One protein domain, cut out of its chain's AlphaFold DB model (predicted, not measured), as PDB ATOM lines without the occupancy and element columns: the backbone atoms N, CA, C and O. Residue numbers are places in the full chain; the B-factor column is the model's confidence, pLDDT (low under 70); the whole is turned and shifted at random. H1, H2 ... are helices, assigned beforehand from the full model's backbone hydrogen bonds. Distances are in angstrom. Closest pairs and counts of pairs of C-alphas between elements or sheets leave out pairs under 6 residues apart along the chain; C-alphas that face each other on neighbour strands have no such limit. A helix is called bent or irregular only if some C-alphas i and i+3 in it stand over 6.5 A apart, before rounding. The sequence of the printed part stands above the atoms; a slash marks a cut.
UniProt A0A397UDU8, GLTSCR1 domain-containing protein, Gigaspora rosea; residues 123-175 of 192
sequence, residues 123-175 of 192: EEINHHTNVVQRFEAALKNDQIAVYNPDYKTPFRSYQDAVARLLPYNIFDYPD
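AT A GLANCE: This is residues 123 to 175 of the 192 residues of the protein "GLTSCR1 domain-containing protein" of Gigaspora rosea (UniProt A0A397UDU8). A long helix, H1, and a short helix, H2, set crosswise near its last residues, make a loose corner, and residues 123 to 141 of H1 stick out from it as an arm. Residues 148 to 157 loop from one helix to the other, and a tail, residues 169 to 175, sticks out beyond H2. The printed part has 53 residues with two named helices, H1 then H2, and no named strand: all helix. It is extended, with a radius of gyration of the C-alphas of 16.3 A, and flat, spanning 48 by 36 by 17 A.

IN THESE COORDINATES: H1, residues 123 to 147, runs 36.3 A from C-alpha 123 at (208.000, 194.041, 221.618). H2, residues 158 to 168, ends with C-alpha 168 at (184.591, 208.639, 249.306). H2 is irregular, but only just: C-alphas 164 and 167 are 6.6 A apart.

HOW THE PARTS SIT: H1 and H2 are close but not clearly touching; their closest C-alphas, of Val 146 and Tyr 168, are 7.0 A apart. Their lines are about perpendicular, at 86 degrees. Every O i to N i+4 pair is within hydrogen-bond range in H1, 5 of 7 in H2.

THE WHOLE: The C-alphas farthest apart, of Glu 123 and Asp 175, are 53.3 A apart. The printed part has no cut, and the link is short. Residue 170 has pLDDT under 70.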
ATOM      1  N   GLU A 123     208.785 194.707 220.575       92.06
ATOM      2  CA  GLU A 123     208.000 194.041 221.618       92.06
ATOM      3  C   GLU A 123     207.994 194.846 222.922       92.06
ATOM      4  O   GLU A 123     206.940 195.006 223.537       92.06
ATOM      5  N   GLU A 124     209.140 195.401 223.330       90.25
ATOM      6  CA  GLU A 124     209.231 196.263 224.513       90.25
ATOM      7  C   GLU A 124     208.442 197.562 224.329       90.25
ATOM      8  O   GLU A 124     207.785 198.022 225.266       90.25
ATOM      9  N   ILE A 125     208.472 198.149 223.127       90.75
ATOM     10  CA  ILE A 125     207.679 199.341 222.797       90.75
ATOM     11  C   ILE A 125     206.185 199.021 222.921       90.75
ATOM     12  O   ILE A 125     205.466 199.754 223.598       90.75
ATOM     13  N   ASN A 126     205.733 197.903 222.347       94.75
ATOM     14  CA  ASN A 126     204.338 197.462 222.423       94.75
ATOM     15  C   ASN A 126     203.901 197.116 223.852       94.75
ATOM     16  O   ASN A 126     202.779 197.411 224.265       94.75
ATOM     17  N   HIS A 127     204.782 196.502 224.641       95.06
ATOM     18  CA  HIS A 127     204.501 196.249 226.048       95.06
ATOM     19  C   HIS A 127     204.356 197.565 226.819       95.06
ATOM     20  O   HIS A 127     203.410 197.737 227.587       95.06
ATOM     21  N   HIS A 128     205.253 198.523 226.576       94.50
ATOM     22  CA  HIS A 128     205.209 199.821 227.231       94.50
ATOM     23  C   HIS A 128     203.932 200.596 226.896       94.50
ATOM     24  O   HIS A 128     203.292 201.114 227.810       94.50
ATOM     25  N   THR A 129     203.523 200.632 225.624       95.94
ATOM     26  CA  THR A 129     202.268 201.285 225.225       95.94
ATOM     27  C   THR A 129     201.064 200.620 225.886       95.94
ATOM     28  O   THR A 129     200.194 201.318 226.402       95.94
ATOM     29  N   ASN A 130     201.045 199.287 225.974       96.88
ATOM     30  CA  ASN A 130     199.968 198.565 226.648       96.88
ATOM     31  C   ASN A 130     199.900 198.880 228.152       96.88
ATOM     32  O   ASN A 130     198.812 199.075 228.691       96.88
ATOM     33  N   VAL A 131     201.049 198.958 228.829       96.19
ATOM     34  CA  VAL A 131     201.116 199.308 230.256       96.19
ATOM     35  C   VAL A 131     200.639 200.739 230.493       96.19
ATOM     36  O   VAL A 131     199.812 200.952 231.378       96.19
ATOM     37  N   VAL A 132     201.109 201.701 229.691       96.69
ATOM     38  CA  VAL A 132     200.677 203.106 229.782       96.69
ATOM     39  C   VAL A 132     199.169 203.209 229.583       96.69
ATOM     40  O   VAL A 132     198.486 203.794 230.416       96.69
ATOM     41  N   GLN A 133     198.629 202.548 228.557       98.00
ATOM     42  CA  GLN A 133     197.195 202.564 228.281       98.00
ATOM     43  C   GLN A 133     196.369 201.992 229.442       98.00
ATOM     44  O   GLN A 133     195.356 202.576 229.824       98.00
ATOM     45  N   ARG A 134     196.781 200.856 230.021       97.19
ATOM     46  CA  ARG A 134     196.082 200.261 231.175       97.19
ATOM     47  C   ARG A 134     196.111 201.184 232.384       97.19
ATOM     48  O   ARG A 134     195.110 201.300 233.084       97.19
ATOM     49  N   PHE A 135     197.251 201.825 232.618       98.00
ATOM     50  CA  PHE A 135     197.415 202.763 233.715       98.00
ATOM     51  C   PHE A 135     196.518 203.993 233.541       98.00
ATOM     52  O   PHE A 135     195.766 204.335 234.449       98.00
ATOM     53  N   GLU A 136     196.533 204.613 232.360       97.31
ATOM     54  CA  GLU A 136     195.682 205.764 232.043       97.31
ATOM     55  C   GLU A 136     194.191 205.422 232.146       97.31
ATOM     56  O   GLU A 136     193.414 206.193 232.709       97.31
ATOM     57  N   ALA A 137     193.788 204.246 231.657       96.50
ATOM     58  CA  ALA A 137     192.412 203.776 231.765       96.50
ATOM     59  C   ALA A 137     191.985 203.577 233.227       96.50
ATOM     60  O   ALA A 137     190.894 204.004 233.606       96.50
ATOM     61  N   ALA A 138     192.841 202.971 234.056       93.88
ATOM     62  CA  ALA A 138     192.570 202.793 235.480       93.88
ATOM     63  C   ALA A 138     192.430 204.142 236.201       93.88
ATOM     64  O   ALA A 138     191.463 204.338 236.933       93.88
ATOM     65  N   LEU A 139     193.332 205.089 235.927       94.12
ATOM     66  CA  LEU A 139     193.302 206.429 236.516       94.12
ATOM     67  C   LEU A 139     192.023 207.188 236.135       94.12
ATOM     68  O   LEU A 139     191.376 207.801 236.980       94.12
ATOM     69  N   LYS A 140     191.636 207.130 234.856       95.75
ATOM     70  CA  LYS A 140     190.413 207.772 234.369       95.75
ATOM     71  C   LYS A 140     189.163 207.160 235.001       95.75
ATOM     72  O   LYS A 140     188.247 207.894 235.358       95.75
ATOM     73  N   ASN A 141     189.119 205.837 235.140       91.00
ATOM     74  CA  ASN A 141     187.996 205.156 235.785       91.00
ATOM     75  C   ASN A 141     187.874 205.540 237.263       91.00
ATOM     76  O   ASN A 141     186.763 205.790 237.721       91.00
ATOM     77  N   ASP A 142     188.998 205.639 237.973       89.62
ATOM     78  CA  ASP A 142     189.036 206.078 239.368       89.62
ATOM     79  C   ASP A 142     188.507 207.513 239.513       89.62
ATOM     80  O   ASP A 142     187.591 207.775 240.289       89.62
ATOM     81  N   GLN A 143     188.965 208.431 238.654       89.56
ATOM     82  CA  GLN A 143     188.439 209.800 238.612       89.56
ATOM     83  C   GLN A 143     186.929 209.834 238.350       89.56
ATOM     84  O   GLN A 143     186.198 210.542 239.040       89.56
ATOM     85  N   ILE A 144     186.442 209.077 237.361       90.88
ATOM     86  CA  ILE A 144     185.010 209.033 237.039       90.88
ATOM     87  C   ILE A 144     184.203 208.511 238.225       90.88
ATOM     88  O   ILE A 144     183.148 209.081 238.506       90.88
ATOM     89  N   ALA A 145     184.695 207.477 238.914       85.50
ATOM     90  CA  ALA A 145     184.067 206.975 240.125       85.50
ATOM     91  C   ALA A 145     183.982 208.102 241.161       85.50
ATOM     92  O   ALA A 145     182.880 208.442 241.584       85.50
ATOM     93  N   VAL A 146     185.095 208.766 241.482       85.31
ATOM     94  CA  VAL A 146     185.128 209.862 242.466       85.31
ATOM     95  C   VAL A 146     184.135 210.990 242.135       85.31
ATOM     96  O   VAL A 146     183.443 211.479 243.025       85.31
ATOM     97  N   TYR A 147     184.012 211.388 240.867       88.94
ATOM     98  CA  TYR A 147     183.104 212.476 240.476       88.94
ATOM     99  C   TYR A 147     181.634 212.062 240.353       88.94
ATOM    100  O   TYR A 147     180.754 212.908 240.508       88.94
ATOM    101  N   ASN A 148     181.350 210.794 240.054       90.12
ATOM    102  CA  ASN A 148     179.995 210.301 239.810       90.12
ATOM    103  C   ASN A 148     179.723 209.024 240.622       90.12
ATOM    104  O   ASN A 148     179.543 207.955 240.029       90.12
ATOM    105  N   PRO A 149     179.680 209.106 241.966       87.75
ATOM    106  CA  PRO A 149     179.280 207.972 242.786       87.75
ATOM    107  C   PRO A 149     177.875 207.524 242.396       87.75
ATOM    108  O   PRO A 149     176.931 208.316 242.378       87.75
ATOM    109  N   ASP A 150     177.706 206.234 242.126       87.81
ATOM    110  CA  ASP A 150     176.371 205.661 242.101       87.81
ATOM    111  C   ASP A 150     175.892 205.561 243.553       87.81
ATOM    112  O   ASP A 150     176.434 204.796 244.351       87.81
ATOM    113  N   TYR A 151     174.892 206.359 243.913       85.81
ATOM    114  CA  TYR A 151     174.216 206.310 245.215       85.81
ATOM    115  C   TYR A 151     172.743 205.903 245.085       85.81
ATOM    116  O   TYR A 151     172.039 205.792 246.085       85.81
ATOM    117  N   LYS A 152     172.247 205.715 243.853       92.12
ATOM    118  CA  LYS A 152     170.826 205.456 243.583       92.12
ATOM    119  C   LYS A 152     170.528 203.971 243.482       92.12
ATOM    120  O   LYS A 152     169.429 203.551 243.835       92.12
ATOM    121  N   THR A 153     171.468 203.180 242.973       93.50
ATOM    122  CA  THR A 153     171.259 201.735 242.889       93.50
ATOM    123  C   THR A 153     171.491 201.086 244.259       93.50
ATOM    124  O   THR A 153     172.496 201.386 244.907       93.50
ATOM    125  N   PRO A 154     170.583 200.206 244.725       95.50
ATOM    126  CA  PRO A 154     170.771 199.496 245.985       95.50
ATOM    127  C   PRO A 154     171.959 198.529 245.896       95.50
ATOM    128  O   PRO A 154     172.222 197.950 244.838       95.50
ATOM    129  N   PHE A 155     172.648 198.330 247.021       96.06
ATOM    130  CA  PHE A 155     173.804 197.437 247.098       96.06
ATOM    131  C   PHE A 155     173.402 195.982 246.860       96.06
ATOM    132  O   PHE A 155     172.424 195.490 247.425       96.06
ATOM    133  N   ARG A 156     174.185 195.276 246.041       96.12
ATOM    134  CA  ARG A 156     173.938 193.860 245.718       96.12
ATOM    135  C   ARG A 156     174.639 192.900 246.671       96.12
ATOM    136  O   ARG A 156     174.234 191.748 246.795       96.12
ATOM    137  N   SER A 157     175.709 193.353 247.317       97.62
ATOM    138  CA  SER A 157     176.492 192.571 248.270       97.62
ATOM    139  C   SER A 157     177.225 193.483 249.255       97.62
ATOM    140  O   SER A 157     177.354 194.687 249.037       97.62
ATOM    141  N   TYR A 158     177.752 192.903 250.335       95.62
ATOM    142  CA  TYR A 158     178.623 193.627 251.265       95.62
ATOM    143  C   TYR A 158     179.888 194.159 250.571       95.62
ATOM    144  O   TYR A 158     180.281 195.300 250.785       95.62
ATOM    145  N   GLN A 159     180.495 193.353 249.694       94.81
ATOM    146  CA  GLN A 159     181.683 193.754 248.933       94.81
ATOM    147  C   GLN A 159     181.392 194.939 247.999       94.81
ATOM    148  O   GLN A 159     182.225 195.831 247.887       94.81
ATOM    149  N   ASP A 160     180.208 194.973 247.377       92.88
ATOM    150  CA  ASP A 160     179.741 196.082 246.533       92.88
ATOM    151  C   ASP A 160     179.580 197.376 247.345       92.88
ATOM    152  O   ASP A 160     180.079 198.429 246.950       92.88
ATOM    153  N   ALA A 161     178.980 197.284 248.535       89.38
ATOM    154  CA  ALA A 161     178.870 198.422 249.445       89.38
ATOM    155  C   ALA A 161     180.249 198.961 249.858       89.38
ATOM    156  O   ALA A 161     180.489 200.161 249.772       89.38
ATOM    157  N   VAL A 162     181.179 198.083 250.249       88.62
ATOM    158  CA  VAL A 162     182.548 198.471 250.626       88.62
ATOM    159  C   VAL A 162     183.281 199.125 249.452       88.62
ATOM    160  O   VAL A 162     183.870 200.191 249.619       88.62
ATOM    161  N   ALA A 163     183.207 198.530 248.261       86.44
ATOM    162  CA  ALA A 163     183.854 199.061 247.065       86.44
ATOM    163  C   ALA A 163     183.310 200.439 246.653       86.44
ATOM    164  O   ALA A 163     184.066 201.256 246.136       86.44
ATOM    165  N   ARG A 164     182.019 200.707 246.895       86.56
ATOM    166  CA  ARG A 164     181.363 201.977 246.548       86.56
ATOM    167  C   ARG A 164     181.403 203.032 247.645       86.56
ATOM    168  O   ARG A 164     181.253 204.199 247.322       86.56
ATOM    169  N   LEU A 165     181.570 202.669 248.913       84.38
ATOM    170  CA  LEU A 165     181.588 203.635 250.020       84.38
ATOM    171  C   LEU A 165     183.009 204.053 250.407       84.38
ATOM    172  O   LEU A 165     183.238 205.231 250.662       84.38
ATOM    173  N   LEU A 166     183.974 203.124 250.412       81.62
ATOM    174  CA  LEU A 166     185.338 203.419 250.870       81.62
ATOM    175  C   LEU A 166     186.072 204.522 250.085       81.62
ATOM    176  O   LEU A 166     186.773 205.299 250.735       81.62
ATOM    177  N   PRO A 167     185.948 204.634 248.745       81.81
ATOM    178  CA  PRO A 167     186.671 205.662 247.994       81.81
ATOM    179  C   PRO A 167     186.305 207.101 248.383       81.81
ATOM    180  O   PRO A 167     187.093 208.011 248.155       81.81
ATOM    181  N   TYR A 168     185.131 207.312 248.986       74.31
ATOM    182  CA  TYR A 168     184.591 208.639 249.306       74.31
ATOM    183  C   TYR A 168     184.678 208.977 250.791       74.31
ATOM    184  O   TYR A 168     183.999 209.894 251.252       74.31
ATOM    185  N   ASN A 169     185.497 208.251 251.554       71.00
ATOM    186  CA  ASN A 169     185.762 208.600 252.941       71.00
ATOM    187  C   ASN A 169     186.570 209.901 252.991       71.00
ATOM    188  O   ASN A 169     187.801 209.900 252.962       71.00
ATOM    189  N   ILE A 170     185.853 211.019 253.048       69.06
ATOM    190  CA  ILE A 170     186.410 212.319 253.395       69.06
ATOM    191  C   ILE A 170     186.580 212.301 254.909       69.06
ATOM    192  O   ILE A 170     185.606 212.248 255.660       69.06
ATOM    193  N   PHE A 171     187.833 212.276 255.353       74.06
ATOM    194  CA  PHE A 171     188.149 212.511 256.750       74.06
ATOM    195  C   PHE A 171     187.991 214.007 257.008       74.06
ATOM    196  O   PHE A 171     188.834 214.797 256.580       74.06
ATOM    197  N   ASP A 172     186.907 214.385 257.682       78.06
ATOM    198  CA  ASP A 172     186.822 215.700 258.307       78.06
ATOM    199  C   ASP A 172     187.777 215.700 259.494       78.06
ATOM    200  O   ASP A 172     187.535 215.065 260.525       78.06
ATOM    201  N   TYR A 173     188.905 216.376 259.313       83.06
ATOM    202  CA  TYR A 173     189.803 216.672 260.413       83.06
ATOM    203  C   TYR A 173     189.279 217.915 261.131       83.06
ATOM    204  O   TYR A 173     188.998 218.915 260.464       83.06
ATOM    205  N   PRO A 174     189.136 217.873 262.463       88.19
ATOM    206  CA  PRO A 174     188.748 219.045 263.229       88.19
ATOM    207  C   PRO A 174     189.779 220.167 263.047       88.19
ATOM    208  O   PRO A 174     190.982 219.913 262.927       88.19
ATOM    209  N   ASP A 175     189.321 221.420 263.061       83.81
ATOM    210  CA  ASP A 175     190.180 222.601 262.887       83.81
ATOM    211  C   ASP A 175     191.304 222.660 263.938       83.81
ATOM    212  O   ASP A 175     192.352 223.269 263.721       83.81
TER     213      ASP A 175